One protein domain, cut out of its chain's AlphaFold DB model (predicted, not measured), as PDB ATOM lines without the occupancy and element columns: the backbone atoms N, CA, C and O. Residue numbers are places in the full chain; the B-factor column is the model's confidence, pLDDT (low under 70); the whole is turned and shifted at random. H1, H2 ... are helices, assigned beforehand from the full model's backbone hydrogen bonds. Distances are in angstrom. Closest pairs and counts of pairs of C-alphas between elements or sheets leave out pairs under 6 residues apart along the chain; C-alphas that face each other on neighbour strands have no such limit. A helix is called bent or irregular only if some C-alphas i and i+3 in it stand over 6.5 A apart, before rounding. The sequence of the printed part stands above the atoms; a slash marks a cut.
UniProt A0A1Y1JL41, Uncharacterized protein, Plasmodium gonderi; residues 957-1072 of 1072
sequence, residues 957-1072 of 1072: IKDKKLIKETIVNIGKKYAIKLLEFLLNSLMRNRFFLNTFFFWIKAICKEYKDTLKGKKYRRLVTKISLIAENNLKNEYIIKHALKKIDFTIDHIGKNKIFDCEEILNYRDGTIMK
ATOM      1  N   ILE A 957     -48.556 -33.305 -52.089       81.19
ATOM      2  CA  ILE A 957     -49.820 -32.760 -52.577       81.19
ATOM      3  C   ILE A 957     -49.741 -31.233 -52.521       81.19
ATOM      4  O   ILE A 957     -49.252 -30.667 -51.544       81.19
ATOM      5  N   LYS A 958     -50.236 -30.565 -53.572       74.75
ATOM      6  CA  LYS A 958     -50.246 -29.094 -53.706       74.75
ATOM      7  C   LYS A 958     -51.637 -28.464 -53.509       74.75
ATOM      8  O   LYS A 958     -51.734 -27.242 -53.400       74.75
ATOM      9  N   ASP A 959     -52.704 -29.268 -53.438       83.44
ATOM     10  CA  ASP A 959     -54.072 -28.776 -53.230       83.44
ATOM     11  C   ASP A 959     -54.271 -28.225 -51.807       83.44
ATOM     12  O   ASP A 959     -54.364 -28.954 -50.820       83.44
ATOM     13  N   LYS A 960     -54.399 -26.900 -51.722       83.31
ATOM     14  CA  LYS A 960     -54.595 -26.142 -50.480       83.31
ATOM     15  C   LYS A 960     -55.904 -26.495 -49.757       83.31
ATOM     16  O   LYS A 960     -55.944 -26.361 -48.533       83.31
ATOM     17  N   LYS A 961     -56.955 -26.924 -50.471       83.88
ATOM     18  CA  LYS A 961     -58.243 -27.331 -49.885       83.88
ATOM     19  C   LYS A 961     -58.107 -28.707 -49.237       83.88
ATOM     20  O   LYS A 961     -58.297 -28.814 -48.025       83.88
ATOM     21  N   LEU A 962     -57.665 -29.710 -50.003       86.31
ATOM     22  CA  LEU A 962     -57.444 -31.072 -49.504       86.31
ATOM     23  C   LEU A 962     -56.458 -31.102 -48.325       86.31
ATOM     24  O   LEU A 962     -56.711 -31.787 -47.332       86.31
ATOM     25  N   ILE A 963     -55.375 -30.316 -48.383       89.69
ATOM     26  CA  ILE A 963     -54.417 -30.152 -47.275       89.69
ATOM     27  C   ILE A 963     -55.119 -29.631 -46.014       89.69
ATOM     28  O   ILE A 963     -54.919 -30.191 -44.935       89.69
ATOM     29  N   LYS A 964     -55.959 -28.590 -46.117       89.19
ATOM     30  CA  LYS A 964     -56.652 -28.019 -44.950       89.19
ATOM     31  C   LYS A 964     -57.639 -29.017 -44.338       89.19
ATOM     32  O   LYS A 964     -57.608 -29.235 -43.129       89.19
ATOM     33  N   GLU A 965     -58.482 -29.640 -45.158       89.50
ATOM     34  CA  GLU A 965     -59.483 -30.622 -44.711       89.50
ATOM     35  C   GLU A 965     -58.810 -31.846 -44.068       89.50
ATOM     36  O   GLU A 965     -59.208 -32.288 -42.987       89.50
ATOM     37  N   THR A 966     -57.691 -32.300 -44.641       91.62
ATOM     38  CA  THR A 966     -56.835 -33.340 -44.050       91.62
ATOM     39  C   THR A 966     -56.254 -32.913 -42.703       91.62
ATOM     40  O   THR A 966     -56.288 -33.691 -41.755       91.62
ATOM     41  N   ILE A 967     -55.742 -31.684 -42.565       92.06
ATOM     42  CA  ILE A 967     -55.148 -31.190 -41.307       92.06
ATOM     43  C   ILE A 967     -56.180 -31.110 -40.176       92.06
ATOM     44  O   ILE A 967     -55.867 -31.483 -39.041       92.06
ATOM     45  N   VAL A 968     -57.413 -30.700 -40.482       89.69
ATOM     46  CA  VAL A 968     -58.533 -30.725 -39.527       89.69
ATOM     47  C   VAL A 968     -58.857 -32.169 -39.120       89.69
ATOM     48  O   VAL A 968     -58.942 -32.464 -37.927       89.69
ATOM     49  N   ASN A 969     -58.965 -33.091 -40.084       91.00
ATOM     50  CA  ASN A 969     -59.354 -34.486 -39.843       91.00
ATOM     51  C   ASN A 969     -58.248 -35.365 -39.212       91.00
ATOM     52  O   ASN A 969     -58.548 -36.331 -38.500       91.00
ATOM     53  N   ILE A 970     -56.955 -35.056 -39.397       91.62
ATOM     54  CA  ILE A 970     -55.891 -35.708 -38.607       91.62
ATOM     55  C   ILE A 970     -55.925 -35.276 -37.140       91.62
ATOM     56  O   ILE A 970     -55.616 -36.083 -36.260       91.62
ATOM     57  N   GLY A 971     -56.364 -34.045 -36.873       88.75
ATOM     58  CA  GLY A 971     -56.549 -33.508 -35.533       88.75
ATOM     59  C   GLY A 971     -55.241 -33.126 -34.833       88.75
ATOM     60  O   GLY A 971     -54.160 -33.659 -35.096       88.75
ATOM     61  N   LYS A 972     -55.358 -32.217 -33.860       89.31
ATOM     62  CA  LYS A 972     -54.268 -31.573 -33.100       89.31
ATOM     63  C   LYS A 972     -53.088 -32.485 -32.721       89.31
ATOM     64  O   LYS A 972     -51.941 -32.099 -32.928       89.31
ATOM     65  N   LYS A 973     -53.332 -33.695 -32.195       89.44
ATOM     66  CA  LYS A 973     -52.266 -34.634 -31.772       89.44
ATOM     67  C   LYS A 973     -51.392 -35.103 -32.945       89.44
ATOM     68  O   LYS A 973     -50.180 -35.215 -32.785       89.44
ATOM     69  N   TYR A 974     -51.994 -35.368 -34.104       90.50
ATOM     70  CA  TYR A 974     -51.282 -35.838 -35.293       90.50
ATOM     71  C   TYR A 974     -50.791 -34.683 -36.168       90.50
ATOM     72  O   TYR A 974     -49.687 -34.769 -36.688       90.50
ATOM     73  N   ALA A 975     -51.520 -33.567 -36.252       91.62
ATOM     74  CA  ALA A 975     -51.057 -32.371 -36.960       91.62
ATOM     75  C   ALA A 975     -49.752 -31.801 -36.370       91.62
ATOM     76  O   ALA A 975     -48.854 -31.425 -37.117       91.62
ATOM     77  N   ILE A 976     -49.596 -31.798 -35.040       91.81
ATOM     78  CA  ILE A 976     -48.346 -31.362 -34.397       91.81
ATOM     79  C   ILE A 976     -47.201 -32.370 -34.624       91.81
ATOM     80  O   ILE A 976     -46.082 -31.947 -34.904       91.81
ATOM     81  N   LYS A 977     -47.470 -33.687 -34.592       90.56
ATOM     82  CA  LYS A 977     -46.481 -34.715 -34.984       90.56
ATOM     83  C   LYS A 977     -46.046 -34.571 -36.447       90.56
ATOM     84  O   LYS A 977     -44.865 -34.720 -36.749       90.56
ATOM     85  N   LEU A 978     -46.989 -34.266 -37.340       92.06
ATOM     86  CA  LEU A 978     -46.720 -34.023 -38.753       92.06
ATOM     87  C   LEU A 978     -45.836 -32.783 -38.915       92.06
ATOM     88  O   LEU A 978     -44.792 -32.874 -39.546       92.06
ATOM     89  N   LEU A 979     -46.177 -31.663 -38.271       92.38
ATOM     90  CA  LEU A 979     -45.352 -30.449 -38.268       92.38
ATOM     91  C   LEU A 979     -43.918 -30.718 -37.788       92.38
ATOM     92  O   LEU A 979     -42.969 -30.262 -38.419       92.38
ATOM     93  N   GLU A 980     -43.745 -31.483 -36.709       92.12
ATOM     94  CA  GLU A 980     -42.420 -31.867 -36.218       92.12
ATOM     95  C   GLU A 980     -41.634 -32.703 -37.243       92.12
ATOM     96  O   GLU A 980     -40.466 -32.409 -37.503       92.12
ATOM     97  N   PHE A 981     -42.274 -33.687 -37.882       91.31
ATOM     98  CA  PHE A 981     -41.671 -34.460 -38.972       91.31
ATOM     99  C   PHE A 981     -41.263 -33.576 -40.163       91.31
ATOM    100  O   PHE A 981     -40.139 -33.703 -40.652       91.31
ATOM    101  N   LEU A 982     -42.129 -32.656 -40.600       90.00
ATOM    102  CA  LEU A 982     -41.856 -31.755 -41.725       90.00
ATOM    103  C   LEU A 982     -40.669 -30.830 -41.427       90.00
ATOM    104  O   LEU A 982     -39.751 -30.733 -42.237       90.00
ATOM    105  N   LEU A 983     -40.635 -30.203 -40.246       89.50
ATOM    106  CA  LEU A 983     -39.543 -29.306 -39.845       89.50
ATOM    107  C   LEU A 983     -38.213 -30.057 -39.690       89.50
ATOM    108  O   LEU A 983     -37.187 -29.589 -40.180       89.50
ATOM    109  N   ASN A 984     -38.221 -31.241 -39.070       87.94
ATOM    110  CA  ASN A 984     -37.025 -32.083 -38.962       87.94
ATOM    111  C   ASN A 984     -36.526 -32.549 -40.344       87.94
ATOM    112  O   ASN A 984     -35.321 -32.686 -40.548       87.94
ATOM    113  N   SER A 985     -37.435 -32.754 -41.300       84.75
ATOM    114  CA  SER A 985     -37.091 -33.134 -42.672       84.75
ATOM    115  C   SER A 985     -36.530 -31.958 -43.481       84.75
ATOM    116  O   SER A 985     -35.532 -32.147 -44.168       84.75
ATOM    117  N   LEU A 986     -37.065 -30.736 -43.331       81.38
ATOM    118  CA  LEU A 986     -36.491 -29.522 -43.943       81.38
ATOM    119  C   LEU A 986     -35.083 -29.198 -43.430       81.38
ATOM    120  O   LEU A 986     -34.241 -28.743 -44.202       81.38
ATOM    121  N   MET A 987     -34.813 -29.452 -42.146       78.38
ATOM    122  CA  MET A 987     -33.467 -29.297 -41.577       78.38
ATOM    123  C   MET A 987     -32.461 -30.300 -42.163       78.38
ATOM    124  O   MET A 987     -31.279 -29.983 -42.248       78.38
ATOM    125  N   ARG A 988     -32.917 -31.491 -42.579       79.44
ATOM    126  CA  ARG A 988     -32.083 -32.530 -43.208       79.44
ATOM    127  C   ARG A 988     -31.941 -32.355 -44.721       79.44
ATOM    128  O   ARG A 988     -30.896 -32.680 -45.270       79.44
ATOM    129  N   ASN A 989     -32.981 -31.874 -45.401       74.88
ATOM    130  CA  ASN A 989     -32.988 -31.663 -46.844       74.88
ATOM    131  C   ASN A 989     -33.891 -30.469 -47.213       74.88
ATOM    132  O   ASN A 989     -35.115 -30.523 -47.070       74.88
ATOM    133  N   ARG A 990     -33.275 -29.402 -47.738       68.06
ATOM    134  CA  ARG A 990     -33.957 -28.149 -48.095       68.06
ATOM    135  C   ARG A 990     -34.809 -28.239 -49.368       68.06
ATOM    136  O   ARG A 990     -35.707 -27.416 -49.524       68.06
ATOM    137  N   PHE A 991     -34.599 -29.227 -50.248       70.56
ATOM    138  CA  PHE A 991     -35.350 -29.346 -51.510       70.56
ATOM    139  C   PHE A 991     -36.860 -29.550 -51.298       70.56
ATOM    140  O   PHE A 991     -37.662 -29.122 -52.125       70.56
ATOM    141  N   PHE A 992     -37.278 -30.111 -50.157       73.81
ATOM    142  CA  PHE A 992     -38.697 -30.297 -49.830       73.81
ATOM    143  C   PHE A 992     -39.437 -29.009 -49.415       73.81
ATOM    144  O   PHE A 992     -40.636 -29.073 -49.139       73.81
ATOM    145  N   LEU A 993     -38.775 -27.842 -49.365       77.75
ATOM    146  CA  LEU A 993     -39.377 -26.587 -48.892       77.75
ATOM    147  C   LEU A 993     -40.665 -26.229 -49.647       77.75
ATOM    148  O   LEU A 993     -41.684 -25.968 -49.009       77.75
ATOM    149  N   ASN A 994     -40.648 -26.292 -50.980       73.88
ATOM    150  CA  ASN A 994     -41.801 -25.939 -51.819       73.88
ATOM    151  C   ASN A 994     -43.012 -26.860 -51.590       73.88
ATOM    152  O   ASN A 994     -44.153 -26.409 -51.668       73.88
ATOM    153  N   THR A 995     -42.775 -28.133 -51.262       78.19
ATOM    154  CA  THR A 995     -43.826 -29.112 -50.955       78.19
ATOM    155  C   THR A 995     -44.347 -28.933 -49.526       78.19
ATOM    156  O   THR A 995     -45.550 -28.817 -49.292       78.19
ATOM    157  N   PHE A 996     -43.446 -28.869 -48.543       87.94
ATOM    158  CA  PHE A 996     -43.821 -28.862 -47.126       87.94
ATOM    159  C   PHE A 996     -44.340 -27.498 -46.650       87.94
ATOM    160  O   PHE A 996     -45.075 -27.447 -45.664       87.94
ATOM    161  N   PHE A 997     -44.032 -26.399 -47.350       84.88
ATOM    162  CA  PHE A 997     -44.508 -25.054 -47.006       84.88
ATOM    163  C   PHE A 997     -46.035 -24.967 -46.897       84.88
ATOM    164  O   PHE A 997     -46.536 -24.378 -45.940       84.88
ATOM    165  N   PHE A 998     -46.791 -25.575 -47.820       84.88
ATOM    166  CA  PHE A 998     -48.259 -25.528 -47.783       84.88
ATOM    167  C   PHE A 998     -48.828 -26.241 -46.551       84.88
ATOM    168  O   PHE A 998     -49.701 -25.693 -45.875       84.88
ATOM    169  N   TRP A 999     -48.274 -27.404 -46.204       90.94
ATOM    170  CA  TRP A 999     -48.639 -28.155 -45.002       90.94
ATOM    171  C   TRP A 999     -48.258 -27.416 -43.719       90.94
ATOM    172  O   TRP A 999     -49.105 -27.241 -42.847       90.94
ATOM    173  N   ILE A1000     -47.023 -26.916 -43.613       90.44
ATOM    174  CA  ILE A1000     -46.559 -26.133 -42.457       90.44
ATOM    175  C   ILE A1000     -47.443 -24.891 -42.277       90.44
ATOM    176  O   ILE A1000     -47.963 -24.663 -41.187       90.44
ATOM    177  N   LYS A1001     -47.700 -24.131 -43.350       88.50
ATOM    178  CA  LYS A1001     -48.560 -22.936 -43.330       88.50
ATOM    179  C   LYS A1001     -49.989 -23.257 -42.892       88.50
ATOM    180  O   LYS A1001     -50.564 -22.495 -42.117       88.50
ATOM    181  N   ALA A1002     -50.557 -24.372 -43.348       89.81
ATOM    182  CA  ALA A1002     -51.897 -24.795 -42.958       89.81
ATOM    183  C   ALA A1002     -51.958 -25.283 -41.496       89.81
ATOM    184  O   ALA A1002     -52.830 -24.826 -40.759       89.81
ATOM    185  N   ILE A1003     -50.998 -26.092 -41.022       91.88
ATOM    186  CA  ILE A1003     -50.932 -26.523 -39.610       91.88
ATOM    187  C   ILE A1003     -50.737 -25.313 -38.683       91.88
ATOM    188  O   ILE A1003     -51.400 -25.207 -37.651       91.88
ATOM    189  N   CYS A1004     -49.872 -24.366 -39.057       87.94
ATOM    190  CA  CYS A1004     -49.637 -23.144 -38.288       87.94
ATOM    191  C   CYS A1004     -50.819 -22.165 -38.307       87.94
ATOM    192  O   CYS A1004     -50.956 -21.388 -37.361       87.94
ATOM    193  N   LYS A1005     -51.680 -22.200 -39.336       90.50
ATOM    194  CA  LYS A1005     -52.940 -21.440 -39.361       90.50
ATOM    195  C   LYS A1005     -54.003 -22.098 -38.477       90.50
ATOM    196  O   LYS A1005     -54.576 -21.414 -37.640       90.50
ATOM    197  N   GLU A1006     -54.226 -23.402 -38.633       92.19
ATOM    198  CA  GLU A1006     -55.306 -24.133 -37.952       92.19
ATOM    199  C   GLU A1006     -55.037 -24.327 -36.448       92.19
ATOM    200  O   GLU A1006     -55.944 -24.242 -35.627       92.19
ATOM    201  N   TYR A1007     -53.773 -24.537 -36.061       91.00
ATOM    202  CA  TYR A1007     -53.375 -24.798 -34.671       91.00
ATOM    203  C   TYR A1007     -52.514 -23.680 -34.058       91.00
ATOM    204  O   TYR A1007     -51.762 -23.923 -33.109       91.00
ATOM    205  N   LYS A1008     -52.664 -22.439 -34.550       86.94
ATOM    206  CA  LYS A1008     -51.937 -21.232 -34.102       86.94
ATOM    207  C   LYS A1008     -51.866 -21.108 -32.577       86.94
ATOM    208  O   LYS A1008     -50.779 -21.024 -32.009       86.94
ATOM    209  N   ASP A1009     -53.007 -21.163 -31.897       83.88
ATOM    210  CA  ASP A1009     -53.086 -20.969 -30.442       83.88
ATOM    211  C   ASP A1009     -52.618 -22.184 -29.638       83.88
ATOM    212  O   ASP A1009     -52.206 -22.053 -28.488       83.88
ATOM    213  N   THR A1010     -52.560 -23.363 -30.264       84.56
ATOM    214  CA  THR A1010     -51.839 -24.506 -29.687       84.56
ATOM    215  C   THR A1010     -50.331 -24.265 -29.729       84.56
ATOM    216  O   THR A1010     -49.661 -24.498 -28.726       84.56
ATOM    217  N   LEU A1011     -49.796 -23.761 -30.846       81.50
ATOM    218  CA  LEU A1011     -48.361 -23.493 -31.013       81.50
ATOM    219  C   LEU A1011     -47.841 -22.352 -30.123       81.50
ATOM    220  O   LEU A1011     -46.679 -22.390 -29.726       81.50
ATOM    221  N   LYS A1012     -48.697 -21.393 -29.736       78.88
ATOM    222  CA  LYS A1012     -48.381 -20.372 -28.712       78.88
ATOM    223  C   LYS A1012     -48.067 -20.965 -27.327       78.88
ATOM    224  O   LYS A1012     -47.401 -20.317 -26.524       78.88
ATOM    225  N   GLY A1013     -48.568 -22.162 -27.007       78.25
ATOM    226  CA  GLY A1013     -48.404 -22.768 -25.684       78.25
ATOM    227  C   GLY A1013     -46.951 -23.157 -25.383       78.25
ATOM    228  O   GLY A1013     -46.277 -23.729 -26.240       78.25
ATOM    229  N   LYS A1014     -46.488 -22.927 -24.139       73.12
ATOM    230  CA  LYS A1014     -45.095 -23.172 -23.684       73.12
ATOM    231  C   LYS A1014     -44.507 -24.506 -24.187       73.12
ATOM    232  O   LYS A1014     -43.369 -24.532 -24.648       73.12
ATOM    233  N   LYS A1015     -45.312 -25.580 -24.181       81.88
ATOM    234  CA  LYS A1015     -44.958 -26.940 -24.639       81.88
ATOM    235  C   LYS A1015     -44.420 -27.024 -26.078       81.88
ATOM    236  O   LYS A1015     -43.617 -27.905 -26.358       81.88
ATOM    237  N   TYR A1016     -44.840 -26.142 -26.987       84.06
ATOM    238  CA  TYR A1016     -44.480 -26.216 -28.411       84.06
ATOM    239  C   TYR A1016     -43.523 -25.107 -28.869       84.06
ATOM    240  O   TYR A1016     -43.202 -25.027 -30.055       84.06
ATOM    241  N   ARG A1017     -42.980 -24.309 -27.932       81.56
ATOM    242  CA  ARG A1017     -42.007 -23.234 -28.211       81.56
ATOM    243  C   ARG A1017     -40.820 -23.715 -29.058       81.56
ATOM    244  O   ARG A1017     -40.425 -23.018 -29.984       81.56
ATOM    245  N   ARG A1018     -40.324 -24.939 -28.817       84.31
ATOM    246  CA  ARG A1018     -39.248 -25.583 -29.602       84.31
ATOM    247  C   ARG A1018     -39.588 -25.731 -31.098       84.31
ATOM    248  O   ARG A1018     -38.707 -25.548 -31.935       84.31
ATOM    249  N   LEU A1019     -40.846 -26.013 -31.456       85.69
ATOM    250  CA  LEU A1019     -41.287 -26.089 -32.859       85.69
ATOM    251  C   LEU A1019     -41.398 -24.697 -33.492       85.69
ATOM    252  O   LEU A1019     -40.991 -24.518 -34.636       85.69
ATOM    253  N   VAL A1020     -41.875 -23.702 -32.737       83.94
ATOM    254  CA  VAL A1020     -41.927 -22.302 -33.194       83.94
ATOM    255  C   VAL A1020     -40.517 -21.768 -33.473       83.94
ATOM    256  O   VAL A1020     -40.285 -21.212 -34.541       83.94
ATOM    257  N   THR A1021     -39.546 -22.030 -32.593       83.81
ATOM    258  CA  THR A1021     -38.137 -21.667 -32.827       83.81
ATOM    259  C   THR A1021     -37.555 -22.352 -34.070       83.81
ATOM    260  O   THR A1021     -36.873 -21.693 -34.851       83.81
ATOM    261  N   LYS A1022     -37.862 -23.637 -34.320       85.06
ATOM    262  CA  LYS A1022     -37.464 -24.319 -35.570       85.06
ATOM    263  C   LYS A1022     -38.053 -23.641 -36.817       85.06
ATOM    264  O   LYS A1022     -37.342 -23.500 -37.807       85.06
ATOM    265  N   ILE A1023     -39.310 -23.187 -36.769       85.69
ATOM    266  CA  ILE A1023     -39.939 -22.435 -37.871       85.69
ATOM    267  C   ILE A1023     -39.197 -21.111 -38.117       85.69
ATOM    268  O   ILE A1023     -38.848 -20.833 -39.263       85.69
ATOM    269  N   SER A1024     -38.903 -20.334 -37.068       81.94
ATOM    270  CA  SER A1024     -38.154 -19.071 -37.193       81.94
ATOM    271  C   SER A1024     -36.767 -19.273 -37.805       81.94
ATOM    272  O   SER A1024     -36.429 -18.602 -38.776       81.94
ATOM    273  N   LEU A1025     -35.998 -20.255 -37.321       81.81
ATOM    274  CA  LEU A1025     -34.660 -20.557 -37.846       81.81
ATOM    275  C   LEU A1025     -34.691 -20.991 -39.322       81.81
ATOM    276  O   LEU A1025     -33.799 -20.633 -40.092       81.81
ATOM    277  N   ILE A1026     -35.714 -21.736 -39.748       81.50
ATOM    278  CA  ILE A1026     -35.897 -22.098 -41.163       81.50
ATOM    279  C   ILE A1026     -36.284 -20.864 -41.996       81.50
ATOM    280  O   ILE A1026     -35.785 -20.709 -43.110       81.50
ATOM    281  N   ALA A1027     -37.120 -19.962 -41.475       76.94
ATOM    282  CA  ALA A1027     -37.487 -18.724 -42.164       76.94
ATOM    283  C   ALA A1027     -36.282 -17.780 -42.341       76.94
ATOM    284  O   ALA A1027     -35.994 -17.362 -43.461       76.94
ATOM    285  N   GLU A1028     -35.525 -17.511 -41.273       75.50
ATOM    286  CA  GLU A1028     -34.322 -16.667 -41.309       75.50
ATOM    287  C   GLU A1028     -33.260 -17.190 -42.278       75.50
ATOM    288  O   GLU A1028     -32.673 -16.414 -43.030       75.50
ATOM    289  N   ASN A1029     -33.011 -18.504 -42.284       74.50
ATOM    290  CA  ASN A1029     -32.037 -19.105 -43.193       74.50
ATOM    291  C   ASN A1029     -32.464 -18.983 -44.662       74.50
ATOM    292  O   ASN A1029     -31.617 -18.735 -45.517       74.50
ATOM    293  N   ASN A1030     -33.758 -19.106 -44.972       69.12
ATOM    294  CA  ASN A1030     -34.242 -18.920 -46.340       69.12
ATOM    295  C   ASN A1030     -34.208 -17.448 -46.777       69.12
ATOM    296  O   ASN A1030     -33.767 -17.173 -47.890       69.12
ATOM    297  N   LEU A1031     -34.554 -16.504 -45.894       66.94
ATOM    298  CA  LEU A1031     -34.410 -15.068 -46.165       66.94
ATOM    299  C   LEU A1031     -32.944 -14.686 -46.430       66.94
ATOM    300  O   LEU A1031     -32.661 -13.972 -47.389       66.94
ATOM    301  N   LYS A1032     -31.994 -15.204 -45.639       66.06
ATOM    302  CA  LYS A1032     -30.548 -15.008 -45.874       66.06
ATOM    303  C   LYS A1032     -30.121 -15.529 -47.253       66.06
ATOM    304  O   LYS A1032     -29.421 -14.816 -47.968       66.06
ATOM    305  N   ASN A1033     -30.590 -16.713 -47.660       66.06
ATOM    306  CA  ASN A1033     -30.320 -17.249 -49.001       66.06
ATOM    307  C   ASN A1033     -30.920 -16.358 -50.107       66.06
ATOM    308  O   ASN A1033     -30.260 -16.115 -51.112       66.06
ATOM    309  N   GLU A1034     -32.137 -15.833 -49.924       68.50
ATOM    310  CA  GLU A1034     -32.787 -14.931 -50.887       68.50
ATOM    311  C   GLU A1034     -31.999 -13.622 -51.073       68.50
ATOM    312  O   GLU A1034     -31.801 -13.179 -52.205       68.50
ATOM    313  N   TYR A1035     -31.479 -13.033 -49.989       62.28
ATOM    314  CA  TYR A1035     -30.584 -11.871 -50.069       62.28
ATOM    315  C   TYR A1035     -29.274 -12.190 -50.800       62.28
ATOM    316  O   TYR A1035     -28.846 -11.396 -51.638       62.28
ATOM    317  N   ILE A1036     -28.661 -13.350 -50.538       60.19
ATOM    318  CA  ILE A1036     -27.439 -13.794 -51.231       60.19
ATOM    319  C   ILE A1036     -27.704 -13.976 -52.732       60.19
ATOM    320  O   ILE A1036     -26.929 -13.478 -53.543       60.19
ATOM    321  N   ILE A1037     -28.818 -14.610 -53.113       65.62
ATOM    322  CA  ILE A1037     -29.198 -14.816 -54.520       65.62
ATOM    323  C   ILE A1037     -29.482 -13.476 -55.212       65.62
ATOM    324  O   ILE A1037     -28.961 -13.240 -56.297       65.62
ATOM    325  N   LYS A1038     -30.225 -12.553 -54.585       68.75
ATOM    326  CA  LYS A1038     -30.464 -11.209 -55.148       68.75
ATOM    327  C   LYS A1038     -29.182 -10.384 -55.285       68.75
ATOM    328  O   LYS A1038     -29.064  -9.605 -56.224       68.75
ATOM    329  N   HIS A1039     -28.224 -10.544 -54.372       63.62
ATOM    330  CA  HIS A1039     -26.912  -9.901 -54.466       63.62
ATOM    331  C   HIS A1039     -26.039 -10.528 -55.566       63.62
ATOM    332  O   HIS A1039     -25.378  -9.800 -56.303       63.62
ATOM    333  N   ALA A1040     -26.070 -11.856 -55.719       59.78
ATOM    334  CA  ALA A1040     -25.384 -12.562 -56.799       59.78
ATOM    335  C   ALA A1040     -25.949 -12.182 -58.175       59.78
ATOM    336  O   ALA A1040     -25.174 -11.813 -59.050       59.78
ATOM    337  N   LEU A1041     -27.279 -12.171 -58.336       71.31
ATOM    338  CA  LEU A1041     -27.947 -11.705 -59.557       71.31
ATOM    339  C   LEU A1041     -27.548 -10.263 -59.883       71.31
ATOM    340  O   LEU A1041     -26.995 -10.037 -60.946       71.31
ATOM    341  N   LYS A1042     -27.655  -9.322 -58.934       71.50
ATOM    342  CA  LYS A1042     -27.210  -7.933 -59.157       71.50
ATOM    343  C   LYS A1042     -25.739  -7.802 -59.566       71.50
ATOM    344  O   LYS A1042     -25.417  -6.894 -60.325       71.50
ATOM    345  N   LYS A1043     -24.842  -8.667 -59.069       61.94
ATOM    346  CA  LYS A1043     -23.442  -8.704 -59.523       61.94
ATOM    347  C   LYS A1043     -23.309  -9.293 -60.931       61.94
ATOM    348  O   LYS A1043     -22.561  -8.738 -61.723       61.94
ATOM    349  N   ILE A1044     -24.045 -10.355 -61.257       69.19
ATOM    350  CA  ILE A1044     -24.087 -10.945 -62.605       69.19
ATOM    351  C   ILE A1044     -24.628  -9.923 -63.614       69.19
ATOM    352  O   ILE A1044     -23.973  -9.680 -64.622       69.19
ATOM    353  N   ASP A1045     -25.746  -9.264 -63.307       70.88
ATOM    354  CA  ASP A1045     -26.345  -8.200 -64.120       70.88
ATOM    355  C   ASP A1045     -25.339  -7.059 -64.350       70.88
ATOM    356  O   ASP A1045     -25.118  -6.644 -65.484       70.88
ATOM    357  N   PHE A1046     -24.663  -6.595 -63.289       70.12
ATOM    358  CA  PHE A1046     -23.621  -5.564 -63.364       70.12
ATOM    359  C   PHE A1046     -22.431  -5.987 -64.241       70.12
ATOM    360  O   PHE A1046     -21.945  -5.183 -65.036       70.12
ATOM    361  N   THR A1047     -21.969  -7.237 -64.130       59.53
ATOM    362  CA  THR A1047     -20.877  -7.779 -64.954       59.53
ATOM    363  C   THR A1047     -21.294  -7.927 -66.418       59.53
ATOM    364  O   THR A1047     -20.537  -7.522 -67.297       59.53
ATOM    365  N   ILE A1048     -22.501  -8.427 -66.703       68.25
ATOM    366  CA  ILE A1048     -23.059  -8.507 -68.065       68.25
ATOM    367  C   ILE A1048     -23.171  -7.106 -68.678       68.25
ATOM    368  O   ILE A1048     -22.779  -6.902 -69.824       68.25
ATOM    369  N   ASP A1049     -23.642  -6.127 -67.906       67.50
ATOM    370  CA  ASP A1049     -23.791  -4.734 -68.331       67.50
ATOM    371  C   ASP A1049     -22.432  -4.033 -68.564       67.50
ATOM    372  O   ASP A1049     -22.334  -3.166 -69.429       67.50
ATOM    373  N   HIS A1050     -21.355  -4.446 -67.879       56.81
ATOM    374  CA  HIS A1050     -19.984  -3.975 -68.153       56.81
ATOM    375  C   HIS A1050     -19.343  -4.653 -69.372       56.81
ATOM    376  O   HIS A1050     -18.712  -3.969 -70.183       56.81
ATOM    377  N   ILE A1051     -19.552  -5.964 -69.546       60.47
ATOM    378  CA  ILE A1051     -19.125  -6.713 -70.739       60.47
ATOM    379  C   ILE A1051     -19.819  -6.145 -71.984       60.47
ATOM    380  O   ILE A1051     -19.154  -5.788 -72.951       60.47
ATOM    381  N   GLY A1052     -21.141  -5.945 -71.933       58.41
ATOM    382  CA  GLY A1052     -21.925  -5.341 -73.016       58.41
ATOM    383  C   GLY A1052     -21.559  -3.885 -73.337       58.41
ATOM    384  O   GLY A1052     -21.938  -3.379 -74.391       58.41
ATOM    385  N   LYS A1053     -20.798  -3.214 -72.461       67.69
ATOM    386  CA  LYS A1053     -20.259  -1.857 -72.665       67.69
ATOM    387  C   LYS A1053     -18.773  -1.846 -73.050       67.69
ATOM    388  O   LYS A1053     -18.197  -0.766 -73.145       67.69
ATOM    389  N   ASN A1054     -18.159  -3.014 -73.284       54.44
ATOM    390  CA  ASN A1054     -16.754  -3.197 -73.682       54.44
ATOM    391  C   ASN A1054     -15.713  -2.509 -72.766       54.44
ATOM    392  O   ASN A1054     -14.582  -2.260 -73.180       54.44
ATOM    393  N   LYS A1055     -16.045  -2.247 -71.495       55.81
ATOM    394  CA  LYS A1055     -15.135  -1.622 -70.513       55.81
ATOM    395  C   LYS A1055     -14.291  -2.654 -69.757       55.81
ATOM    396  O   LYS A1055     -14.282  -2.681 -68.531       55.81
ATOM    397  N   ILE A1056     -13.631  -3.545 -70.493       50.81
ATOM    398  CA  ILE A1056     -12.990  -4.745 -69.925       50.81
ATOM    399  C   ILE A1056     -11.547  -4.487 -69.436       50.81
ATOM    400  O   ILE A1056     -11.044  -5.263 -68.633       50.81
ATOM    401  N   PHE A1057     -10.896  -3.391 -69.853       45.38
ATOM    402  CA  PHE A1057      -9.453  -3.180 -69.634       45.38
ATOM    403  C   PHE A1057      -9.048  -2.167 -68.540       45.38
ATOM    404  O   PHE A1057      -7.878  -2.145 -68.176       45.38
ATOM    405  N   ASP A1058      -9.975  -1.384 -67.970       45.69
ATOM    406  CA  ASP A1058      -9.640  -0.254 -67.068       45.69
ATOM    407  C   ASP A1058      -9.941  -0.500 -65.565       45.69
ATOM    408  O   ASP A1058     -10.023   0.452 -64.785       45.69
ATOM    409  N   CYS A1059     -10.165  -1.747 -65.121       40.69
ATOM    410  CA  CYS A1059     -10.531  -2.045 -63.722       40.69
ATOM    411  C   CYS A1059      -9.874  -3.319 -63.158       40.69
ATOM    412  O   CYS A1059     -10.424  -4.412 -63.271       40.69
ATOM    413  N   GLU A1060      -8.756  -3.165 -62.439       41.38
ATOM    414  CA  GLU A1060      -8.055  -4.253 -61.726       41.38
ATOM    415  C   GLU A1060      -8.719  -4.697 -60.397       41.38
ATOM    416  O   GLU A1060      -8.118  -5.437 -59.617       41.38
ATOM    417  N   GLU A1061      -9.968  -4.305 -60.103       42.41
ATOM    418  CA  GLU A1061     -10.689  -4.781 -58.904       42.41
ATOM    419  C   GLU A1061     -11.221  -6.218 -59.073       42.41
ATOM    420  O   GLU A1061     -12.426  -6.489 -59.145       42.41
ATOM    421  N   ILE A1062     -10.292  -7.176 -59.091       43.72
ATOM    422  CA  ILE A1062     -10.568  -8.613 -59.076       43.72
ATOM    423  C   ILE A1062     -11.275  -8.996 -57.765       43.72
ATOM    424  O   ILE A1062     -10.650  -9.132 -56.717       43.72
ATOM    425  N   LEU A1063     -12.590  -9.211 -57.859       41.66
ATOM    426  CA  LEU A1063     -13.412 -10.129 -57.050       41.66
ATOM    427  C   LEU A1063     -13.235 -10.154 -55.512       41.66
ATOM    428  O   LEU A1063     -13.622 -11.126 -54.866       41.66
ATOM    429  N   ASN A1064     -12.757  -9.075 -54.891       33.75
ATOM    430  CA  ASN A1064     -12.614  -9.012 -53.438       33.75
ATOM    431  C   ASN A1064     -13.978  -8.986 -52.715       33.75
ATOM    432  O   ASN A1064     -14.751  -8.026 -52.798       33.75
ATOM    433  N   TYR A1065     -14.263 -10.040 -51.950       40.81
ATOM    434  CA  TYR A1065     -15.246 -10.003 -50.866       40.81
ATOM    435  C   TYR A1065     -14.614  -9.396 -49.602       40.81
ATOM    436  O   TYR A1065     -13.398  -9.396 -49.433       40.81
ATOM    437  N   ARG A1066     -15.436  -8.888 -48.670       37.09
ATOM    438  CA  ARG A1066     -14.962  -8.264 -47.411       37.09
ATOM    439  C   ARG A1066     -14.257  -9.224 -46.433       37.09
ATOM    440  O   ARG A1066     -13.825  -8.780 -45.375       37.09
ATOM    441  N   ASP A1067     -14.154 -10.505 -46.775       38.50
ATOM    442  CA  ASP A1067     -13.391 -11.536 -46.065       38.50
ATOM    443  C   ASP A1067     -12.088 -11.943 -46.788       38.50
ATOM    444  O   ASP A1067     -11.381 -12.831 -46.317       38.50
ATOM    445  N   GLY A1068     -11.745 -11.285 -47.905       35.38
ATOM    446  CA  GLY A1068     -10.494 -11.494 -48.637       35.38
ATOM    447  C   GLY A1068     -10.440 -12.766 -49.488       35.38
ATOM    448  O   GLY A1068      -9.353 -13.163 -49.904       35.38
ATOM    449  N   THR A1069     -11.574 -13.430 -49.748       32.84
ATOM    450  CA  THR A1069     -11.595 -14.631 -50.600       32.84
ATOM    451  C   THR A1069     -11.878 -14.319 -52.072       32.84
ATOM    452  O   THR A1069     -13.000 -14.006 -52.465       32.84
ATOM    453  N   ILE A1070     -10.840 -14.466 -52.903       36.69
ATOM    454  CA  ILE A1070     -10.943 -14.592 -54.362       36.69
ATOM    455  C   ILE A1070     -10.987 -16.093 -54.693       36.69
ATOM    456  O   ILE A1070     -10.190 -16.863 -54.158       36.69
ATOM    457  N   MET A1071     -11.883 -16.512 -55.589       33.41
ATOM    458  CA  MET A1071     -11.737 -17.783 -56.313       33.41
ATOM    459  C   MET A1071     -11.449 -17.503 -57.788       33.41
ATOM    460  O   MET A1071     -11.896 -16.488 -58.323       33.41
ATOM    461  N   LYS A1072     -10.662 -18.399 -58.383       30.88
ATOM    462  CA  LYS A1072     -10.178 -18.364 -59.766       30.88
ATOM    463  C   LYS A1072     -11.182 -19.010 -60.723       30.88
ATOM    464  O   LYS A1072     -11.869 -19.951 -60.266       30.88
TER     465      LYS A1072
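What this domain is: This is residues 957 to 1072 of the 1072 residues of an uncharacterized protein of Plasmodium gonderi (UniProt A0A1Y1JL41). One long helix, H4, sticks out as an arm from a small head of helices, where its first part packs on the bent helix H1; H1 folds back into a hairpin with H2, and short H3 makes the corner into H4. Beyond the arm a tail without named elements, residues 1052 to 1072, turns back at a distance from the head. The printed part has 116 residues with four named helices, in the order H1, H2, H3, H4, and no named strand: all helix. It is extended, with a radius of gyration of the C-alphas of 21.5 A and spans of 66 by 30 by 22 A.

How they stand to each other: H4, residues 1014 to 1051, touches H1b, residues 972 to 988, with its residues 1019 to 1026 alone; the closest C-alphas, of Glu 980 and Leu 1019, are 6.8 A apart. Their tilt of 38 degrees is only just steep, the same way. H1b and H2, residues 990 to 1006, form a helical hairpin, touching at Leu 979 and Ile 1000, C-alphas 6.1 A apart, at a shallow tilt of 24 degrees, opposite ways. H1a, residues 960 to 969, touches H2 at a steep tilt of 58 degrees, the closest C-alphas being those of Lys 964 and Ala 1002, 6.1 A apart. H3, residues 1008 to 1011, touches H4 only at the corner. H1a and H4 are apart. O i to N i+4 pairs are within hydrogen-bond range throughout H1a, and in 12 of 13 in H1b, 9 of 13 in H2 and 32 of 34 in H4; H3 is too short for one.

Where its parts are: H4 runs 56.2 A, from C-alpha 1014 at (-45.095, -23.172, -23.684) to C-alpha 1051 at (-19.125, -6.713, -70.739). H1, residues 960 to 988, was assigned as one helix by its hydrogen bonds but is bent, with C-alphas 969 and 972 8.9 A apart; its arm H1a begins with C-alpha 960 at (-54.595, -26.142, -50.480). H1a spans 14.3 A, H1b 24.4 A, H2 24.0 A and H3 5.2 A. H2 and H4 are irregular: C-alphas 991 and 994 are 7.3 A apart, C-alphas 1015 and 1018 7.7 A.

The domain as a whole: The two farthest C-alphas, of Asn 969 and Asp 1058, are 66.2 A apart. The printed part has no cut, and its three links between helices are tight. Residues 1031 to 1046, 1048 to 1055 and 1064 to 1069 stand free. The mean pLDDT of the printed part is 73.7; residues 1047 to 1072 are among those under 70.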